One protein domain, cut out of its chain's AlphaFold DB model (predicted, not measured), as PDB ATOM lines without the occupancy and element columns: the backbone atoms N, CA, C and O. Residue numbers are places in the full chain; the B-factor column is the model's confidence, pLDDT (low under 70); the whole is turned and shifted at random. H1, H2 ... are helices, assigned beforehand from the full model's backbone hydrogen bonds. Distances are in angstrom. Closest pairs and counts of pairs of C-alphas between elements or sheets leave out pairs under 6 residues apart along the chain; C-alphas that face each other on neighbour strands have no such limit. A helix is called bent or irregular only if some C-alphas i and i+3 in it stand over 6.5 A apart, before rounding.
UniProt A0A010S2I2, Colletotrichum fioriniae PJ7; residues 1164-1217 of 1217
ATOM      1  N   SER A1164      29.377  31.233 -23.994       84.19
ATOM      2  CA  SER A1164      28.698  31.620 -25.234       84.19
ATOM      3  C   SER A1164      27.934  32.929 -25.120       84.19
ATOM      4  O   SER A1164      27.802  33.635 -26.110       84.19
ATOM      5  N   TRP A1165      27.455  33.276 -23.929       80.62
ATOM      6  CA  TRP A1165      26.810  34.560 -23.684       80.62
ATOM      7  C   TRP A1165      27.818  35.698 -23.462       80.62
ATOM      8  O   TRP A1165      27.674  36.769 -24.041       80.62
ATOM      9  N   ARG A1166      28.842  35.480 -22.625       82.12
ATOM     10  CA  ARG A1166      29.795  36.523 -22.203       82.12
ATOM     11  C   ARG A1166      30.873  36.821 -23.245       82.12
ATOM     12  O   ARG A1166      31.324  37.958 -23.327       82.12
ATOM     13  N   HIS A1167      31.288  35.817 -24.016       84.19
ATOM     14  CA  HIS A1167      32.479  35.880 -24.869       84.19
ATOM     15  C   HIS A1167      32.207  35.383 -26.297       84.19
ATOM     16  O   HIS A1167      33.109  34.868 -26.950       84.19
ATOM     17  N   ALA A1168      30.971  35.514 -26.792       76.44
ATOM     18  CA  ALA A1168      30.566  35.033 -28.114       76.44
ATOM     19  C   ALA A1168      31.538  35.477 -29.225       76.44
ATOM     20  O   ALA A1168      31.679  36.669 -29.493       76.44
ATOM     21  N   GLY A1169      32.190  34.518 -29.884       75.00
ATOM     22  CA  GLY A1169      33.136  34.777 -30.972       75.00
ATOM     23  C   GLY A1169      34.507  35.307 -30.536       75.00
ATOM     24  O   GLY A1169      35.331  35.589 -31.401       75.00
ATOM     25  N   MET A1170      34.772  35.419 -29.231       82.06
ATOM     26  CA  MET A1170      36.040  35.909 -28.681       82.06
ATOM     27  C   MET A1170      36.981  34.751 -28.290       82.06
ATOM     28  O   MET A1170      36.509  33.638 -28.013       82.06
ATOM     29  N   PRO A1171      38.311  34.976 -28.230       88.25
ATOM     30  CA  PRO A1171      39.283  33.955 -27.827       88.25
ATOM     31  C   PRO A1171      38.966  33.282 -26.485       88.25
ATOM     32  O   PRO A1171      39.112  32.070 -26.357       88.25
ATOM     33  N   GLU A1172      38.432  34.021 -25.513       90.62
ATOM     34  CA  GLU A1172      38.080  33.519 -24.184       90.62
ATOM     35  C   GLU A1172      36.997  32.431 -24.232       90.62
ATOM     36  O   GLU A1172      37.038  31.486 -23.441       90.62
ATOM     37  N   GLN A1173      36.047  32.515 -25.177       90.44
ATOM     38  CA  GLN A1173      35.063  31.450 -25.391       90.44
ATOM     39  C   GLN A1173      35.746  30.197 -25.932       90.44
ATOM     40  O   GLN A1173      35.500  29.104 -25.425       90.44
ATOM     41  N   ARG A1174      36.615  30.339 -26.940       88.81
ATOM     42  CA  ARG A1174      37.359  29.213 -27.520       88.81
ATOM     43  C   ARG A1174      38.232  28.527 -26.465       88.81
ATOM     44  O   ARG A1174      38.177  27.304 -26.336       88.81
ATOM     45  N   ASP A1175      38.994  29.300 -25.701       92.50
ATOM     46  CA  ASP A1175      39.903  28.787 -24.674       92.50
ATOM     47  C   ASP A1175      39.135  28.153 -23.508       92.50
ATOM     48  O   ASP A1175      39.530  27.104 -22.989       92.50
ATOM     49  N   GLY A1176      38.001  28.745 -23.126       91.19
ATOM     50  CA  GLY A1176      37.086  28.180 -22.138       91.19
ATOM     51  C   GLY A1176      36.481  26.847 -22.591       91.19
ATOM     52  O   GLY A1176      36.528  25.874 -21.838       91.19
ATOM     53  N   ILE A1177      35.990  26.761 -23.836       91.94
ATOM     54  CA  ILE A1177      35.477  25.511 -24.427       91.94
ATOM     55  C   ILE A1177      36.570  24.439 -24.429       91.94
ATOM     56  O   ILE A1177      36.319  23.310 -24.010       91.94
ATOM     57  N   PHE A1178      37.787  24.784 -24.855       92.62
ATOM     58  CA  PHE A1178      38.907  23.844 -24.878       92.62
ATOM     59  C   PHE A1178      39.260  23.329 -23.474       92.62
ATOM     60  O   PHE A1178      39.473  22.130 -23.290       92.62
ATOM     61  N   ARG A1179      39.259  24.206 -22.461       94.75
ATOM     62  CA  ARG A1179      39.500  23.831 -21.058       94.75
ATOM     63  C   ARG A1179      38.449  22.849 -20.535       94.75
ATOM     64  O   ARG A1179      38.816  21.848 -19.922       94.75
ATOM     65  N   LEU A1180      37.166  23.110 -20.795       92.62
ATOM     66  CA  LEU A1180      36.067  22.224 -20.391       92.62
ATOM     67  C   LEU A1180      36.129  20.884 -21.126       92.62
ATOM     68  O   LEU A1180      35.980  19.837 -20.502       92.62
ATOM     69  N   PHE A1181      36.420  20.902 -22.430       91.12
ATOM     70  CA  PHE A1181      36.609  19.686 -23.218       91.12
ATOM     71  C   PHE A1181      37.745  18.826 -22.653       91.12
ATOM     72  O   PHE A1181      37.574  17.622 -22.485       91.12
ATOM     73  N   LYS A1182      38.880  19.437 -22.293       90.06
ATOM     74  CA  LYS A1182      39.992  18.724 -21.659       90.06
ATOM     75  C   LYS A1182      39.573  18.098 -20.326       90.06
ATOM     76  O   LYS A1182      39.793  16.907 -20.147       90.06
ATOM     77  N   SER A1183      38.930  18.862 -19.439       88.25
ATOM     78  CA  SER A1183      38.464  18.364 -18.133       88.25
ATOM     79  C   SER A1183      37.456  17.215 -18.264       88.25
ATOM     80  O   SER A1183      37.515  16.240 -17.520       88.25
ATOM     81  N   MET A1184      36.575  17.268 -19.267       89.00
ATOM     82  CA  MET A1184      35.647  16.178 -19.578       89.00
ATOM     83  C   MET A1184      36.373  14.884 -19.983       89.00
ATOM     84  O   MET A1184      35.873  13.798 -19.701       89.00
ATOM     85  N   MET A1185      37.542  14.983 -20.618       85.88
ATOM     86  CA  MET A1185      38.317  13.839 -21.115       85.88
ATOM     87  C   MET A1185      39.365  13.313 -20.115       85.88
ATOM     88  O   MET A1185      40.059  12.345 -20.423       85.88
ATOM     89  N   GLU A1186      39.505  13.925 -18.935       86.69
ATOM     90  CA  GLU A1186      40.462  13.483 -17.915       86.69
ATOM     91  C   GLU A1186      40.049  12.143 -17.266       86.69
ATOM     92  O   GLU A1186      38.855  11.876 -17.081       86.69
ATOM     93  N   PRO A1187      41.014  11.279 -16.886       80.75
ATOM     94  CA  PRO A1187      40.720  10.054 -16.147       80.75
ATOM     95  C   PRO A1187      39.951  10.346 -14.852       80.75
ATOM     96  O   PRO A1187      40.314  11.244 -14.096       80.75
ATOM     97  N   GLY A1188      38.890   9.579 -14.586       77.38
ATOM     98  CA  GLY A1188      38.031   9.777 -13.411       77.38
ATOM     99  C   GLY A1188      36.945  10.849 -13.575       77.38
ATOM    100  O   GLY A1188      36.231  11.135 -12.612       77.38
ATOM    101  N   SER A1189      36.781  11.428 -14.772       84.12
ATOM    102  CA  SER A1189      35.643  12.301 -15.073       84.12
ATOM    103  C   SER A1189      34.322  11.520 -15.140       84.12
ATOM    104  O   SER A1189      34.286  10.317 -15.422       84.12
ATOM    105  N   ASP A1190      33.205  12.228 -14.959       88.75
ATOM    106  CA  ASP A1190      31.866  11.654 -15.131       88.75
ATOM    107  C   ASP A1190      31.680  11.059 -16.548       88.75
ATOM    108  O   ASP A1190      30.963  10.076 -16.720       88.75
ATOM    109  N   ALA A1191      32.348  11.601 -17.575       85.69
ATOM    110  CA  ALA A1191      32.231  11.099 -18.945       85.69
ATOM    111  C   ALA A1191      32.815   9.687 -19.096       85.69
ATOM    112  O   ALA A1191      32.209   8.847 -19.760       85.69
ATOM    113  N   VAL A1192      33.942   9.395 -18.436       84.81
ATOM    114  CA  VAL A1192      34.567   8.062 -18.459       84.81
ATOM    115  C   VAL A1192      33.624   7.018 -17.856       84.81
ATOM    116  O   VAL A1192      33.372   5.984 -18.475       84.81
ATOM    117  N   HIS A1193      33.041   7.313 -16.688       84.88
ATOM    118  CA  HIS A1193      32.077   6.422 -16.039       84.88
ATOM    119  C   HIS A1193      30.799   6.251 -16.878       84.88
ATOM    120  O   HIS A1193      30.355   5.129 -17.124       84.88
ATOM    121  N   GLY A1194      30.234   7.353 -17.383       86.25
ATOM    122  CA  GLY A1194      29.015   7.330 -18.192       86.25
ATOM    123  C   GLY A1194      29.163   6.528 -19.490       86.25
ATOM    124  O   GLY A1194      28.263   5.765 -19.844       86.25
ATOM    125  N   ILE A1195      30.304   6.649 -20.179       86.19
ATOM    126  CA  ILE A1195      30.603   5.878 -21.396       86.19
ATOM    127  C   ILE A1195      30.758   4.386 -21.072       86.19
ATOM    128  O   ILE A1195      30.213   3.554 -21.800       86.19
ATOM    129  N   ALA A1196      31.444   4.036 -19.979       85.56
ATOM    130  CA  ALA A1196      31.638   2.644 -19.570       85.56
ATOM    131  C   ALA A1196      30.311   1.935 -19.239       85.56
ATOM    132  O   ALA A1196      30.094   0.794 -19.657       85.56
ATOM    133  N   GLU A1197      29.397   2.610 -18.538       86.50
ATOM    134  CA  GLU A1197      28.058   2.089 -18.237       86.50
ATOM    135  C   GLU A1197      27.178   1.989 -19.493       86.50
ATOM    136  O   GLU A1197      26.473   0.992 -19.686       86.50
ATOM    137  N   PHE A1198      27.266   2.977 -20.394       84.19
ATOM    138  CA  PHE A1198      26.550   2.968 -21.672       84.19
ATOM    139  C   PHE A1198      26.983   1.802 -22.570       84.19
ATOM    140  O   PHE A1198      26.131   1.103 -23.122       84.19
ATOM    141  N   GLN A1199      28.289   1.535 -22.676       85.56
ATOM    142  CA  GLN A1199      28.823   0.375 -23.406       85.56
ATOM    143  C   GLN A1199      28.295  -0.952 -22.842       85.56
ATOM    144  O   GLN A1199      28.053  -1.898 -23.592       85.56
ATOM    145  N   GLN A1200      28.037  -0.998 -21.535       87.31
ATOM    146  CA  GLN A1200      27.457  -2.146 -20.837       87.31
ATOM    147  C   GLN A1200      25.917  -2.147 -20.839       87.31
ATOM    148  O   GLN A1200      25.300  -2.997 -20.199       87.31
ATOM    149  N   LYS A1201      25.282  -1.224 -21.580       82.62
ATOM    150  CA  LYS A1201      23.823  -1.050 -21.713       82.62
ATOM    151  C   LYS A1201      23.091  -0.867 -20.375       82.62
ATOM    152  O   LYS A1201      21.905  -1.189 -20.268       82.62
ATOM    153  N   ARG A1202      23.772  -0.334 -19.357       82.06
ATOM    154  CA  ARG A1202      23.173   0.002 -18.060       82.06
ATOM    155  C   ARG A1202      22.761   1.471 -18.025       82.06
ATOM    156  O   ARG A1202      23.366   2.323 -18.672       82.06
ATOM    157  N   LYS A1203      21.690   1.774 -17.286       79.19
ATOM    158  CA  LYS A1203      21.281   3.158 -17.014       79.19
ATOM    159  C   LYS A1203      22.041   3.662 -15.795       79.19
ATOM    160  O   LYS A1203      22.010   3.005 -14.760       79.19
ATOM    161  N   VAL A1204      22.658   4.834 -15.912       83.38
ATOM    162  CA  VAL A1204      23.384   5.455 -14.800       83.38
ATOM    163  C   VAL A1204      22.408   6.190 -13.886       83.38
ATOM    164  O   VAL A1204      21.595   7.001 -14.341       83.38
ATOM    165  N   ASP A1205      22.496   5.895 -12.594       85.75
ATOM    166  CA  ASP A1205      21.862   6.661 -11.528       85.75
ATOM    167  C   ASP A1205      22.928   7.509 -10.828       85.75
ATOM    168  O   ASP A1205      23.654   7.036  -9.951       85.75
ATOM    169  N   TRP A1206      23.029   8.773 -11.237       86.06
ATOM    170  CA  TRP A1206      24.052   9.677 -10.718       86.06
ATOM    171  C   TRP A1206      23.815  10.052  -9.255       86.06
ATOM    172  O   TRP A1206      24.768  10.386  -8.553       86.06
ATOM    173  N   ASP A1207      22.579   9.960  -8.761       83.75
ATOM    174  CA  ASP A1207      22.261  10.285  -7.368       83.75
ATOM    175  C   ASP A1207      22.803   9.237  -6.395       83.75
ATOM    176  O   ASP A1207      23.225   9.592  -5.293       83.75
ATOM    177  N   SER A1208      22.827   7.967  -6.808       76.44
ATOM    178  CA  SER A1208      23.417   6.872  -6.030       76.44
ATOM    179  C   SER A1208      24.949   6.954  -6.001       76.44
ATOM    180  O   SER A1208      25.566   6.688  -4.973       76.44
ATOM    181  N   LEU A1209      25.573   7.395  -7.099       71.50
ATOM    182  CA  LEU A1209      27.029   7.574  -7.203       71.50
ATOM    183  C   LEU A1209      27.549   8.755  -6.369       71.50
ATOM    184  O   LEU A1209      28.616   8.658  -5.773       71.50
ATOM    185  N   ASN A1210      26.786   9.848  -6.268       67.12
ATOM    186  CA  ASN A1210      27.166  11.018  -5.459       67.12
ATOM    187  C   ASN A1210      27.098  10.778  -3.940       67.12
ATOM    188  O   ASN A1210      27.576  11.610  -3.170       67.12
ATOM    189  N   GLN A1211      26.502   9.668  -3.494       58.00
ATOM    190  CA  GLN A1211      26.424   9.288  -2.078       58.00
ATOM    191  C   GLN A1211      27.622   8.439  -1.618       58.00
ATOM    192  O   GLN A1211      27.769   8.187  -0.422       58.00
ATOM    193  N   VAL A1212      28.497   8.019  -2.541       52.22
ATOM    194  CA  VAL A1212      29.695   7.216  -2.254       52.22
ATOM    195  C   VAL A1212      30.948   8.080  -2.474       52.22
ATOM    196  O   VAL A1212      31.068   8.715  -3.521       52.22
ATOM    197  N   PRO A1213      31.913   8.140  -1.533       49.41
ATOM    198  CA  PRO A1213      33.144   8.902  -1.738       49.41
ATOM    199  C   PRO A1213      33.902   8.400  -2.974       49.41
ATOM    200  O   PRO A1213      34.213   7.212  -3.055       49.41
ATOM    201  N   ARG A1214      34.258   9.302  -3.902       48.81
ATOM    202  CA  ARG A1214      34.951   8.975  -5.170       48.81
ATOM    203  C   ARG A1214      36.271   8.206  -5.004       48.81
ATOM    204  O   ARG A1214      36.722   7.600  -5.955       48.81
ATOM    205  N   ALA A1215      36.867   8.182  -3.810       43.44
ATOM    206  CA  ALA A1215      38.047   7.368  -3.500       43.44
ATOM    207  C   ALA A1215      37.762   5.851  -3.356       43.44
ATOM    208  O   ALA A1215      38.685   5.086  -3.094       43.44
ATOM    209  N   LYS A1216      36.497   5.412  -3.472       36.66
ATOM    210  CA  LYS A1216      36.067   3.998  -3.429       36.66
ATOM    211  C   LYS A1216      35.478   3.480  -4.759       36.66
ATOM    212  O   LYS A1216      34.941   2.374  -4.768       36.66
ATOM    213  N   ILE A1217      35.554   4.266  -5.836       42.38
ATOM    214  CA  ILE A1217      35.143   3.925  -7.214       42.38
ATOM    215  C   ILE A1217      36.401   3.967  -8.074       42.38
ATOM    216  O   ILE A1217      36.554   3.065  -8.926       42.38
TER     217      ILE A1217
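What this domain is: This is residues 1164 to 1217 of the 1217 residues of a protein of Colletotrichum fioriniae PJ7 (UniProt A0A010S2I2). An open, bent model in which the longest helix, H1, lies along one part of the long axis; past its last residue the chain turns a corner into a shorter helix, H2, and then folds back to a single short turn of helix, H3, with a winding end after it. There is no closed core, and contacts between the helices are few. The printed part has 54 residues with three named helices, in the order H1, H2, H3, and no named strand: the class is all helix. The whole is only just extended, close to loose, with a radius of gyration of the C-alphas of 15.2 A, and its outline is elongated, spanning 39 by 24 by 19 A.

Where its parts are: Residues 1164 to 1170 come before the first named helix. H1, residues 1171 to 1184, begins with C-alpha 1171 at (39.283, 33.955, -27.827) and is 19.9 A long from first to last C-alpha. H2, residues 1190 to 1199, begins with C-alpha 1190 at (31.866, 11.654, -15.131) and is 14.3 A long. H3, residues 1206 to 1209, is 5.1 A long and ends with C-alpha 1209 at (27.029, 7.574, -7.203).

How they stand to each other: H1 and H2 are close but not clearly touching; their closest C-alphas, those of Met 1184 and Ala 1191, are 6.2 A apart. They run the same way at a steep tilt of 54 degrees. H3 is apart from both H1 and H2. In H1 and H2 every O i to N i+4 pair is within hydrogen-bond range, while H3 is too short for such a pair.

The domain as a whole: The two C-alphas farthest apart, those of Gly 1169 and Lys 1216, are 41.4 A apart. The printed part has no cut. The link from H1 to H2 is tight and that from H2 to H3 is short. Mean pLDDT of the printed part is 80.1; residues 1210 to 1217, up to the chain's last residue, are under 70.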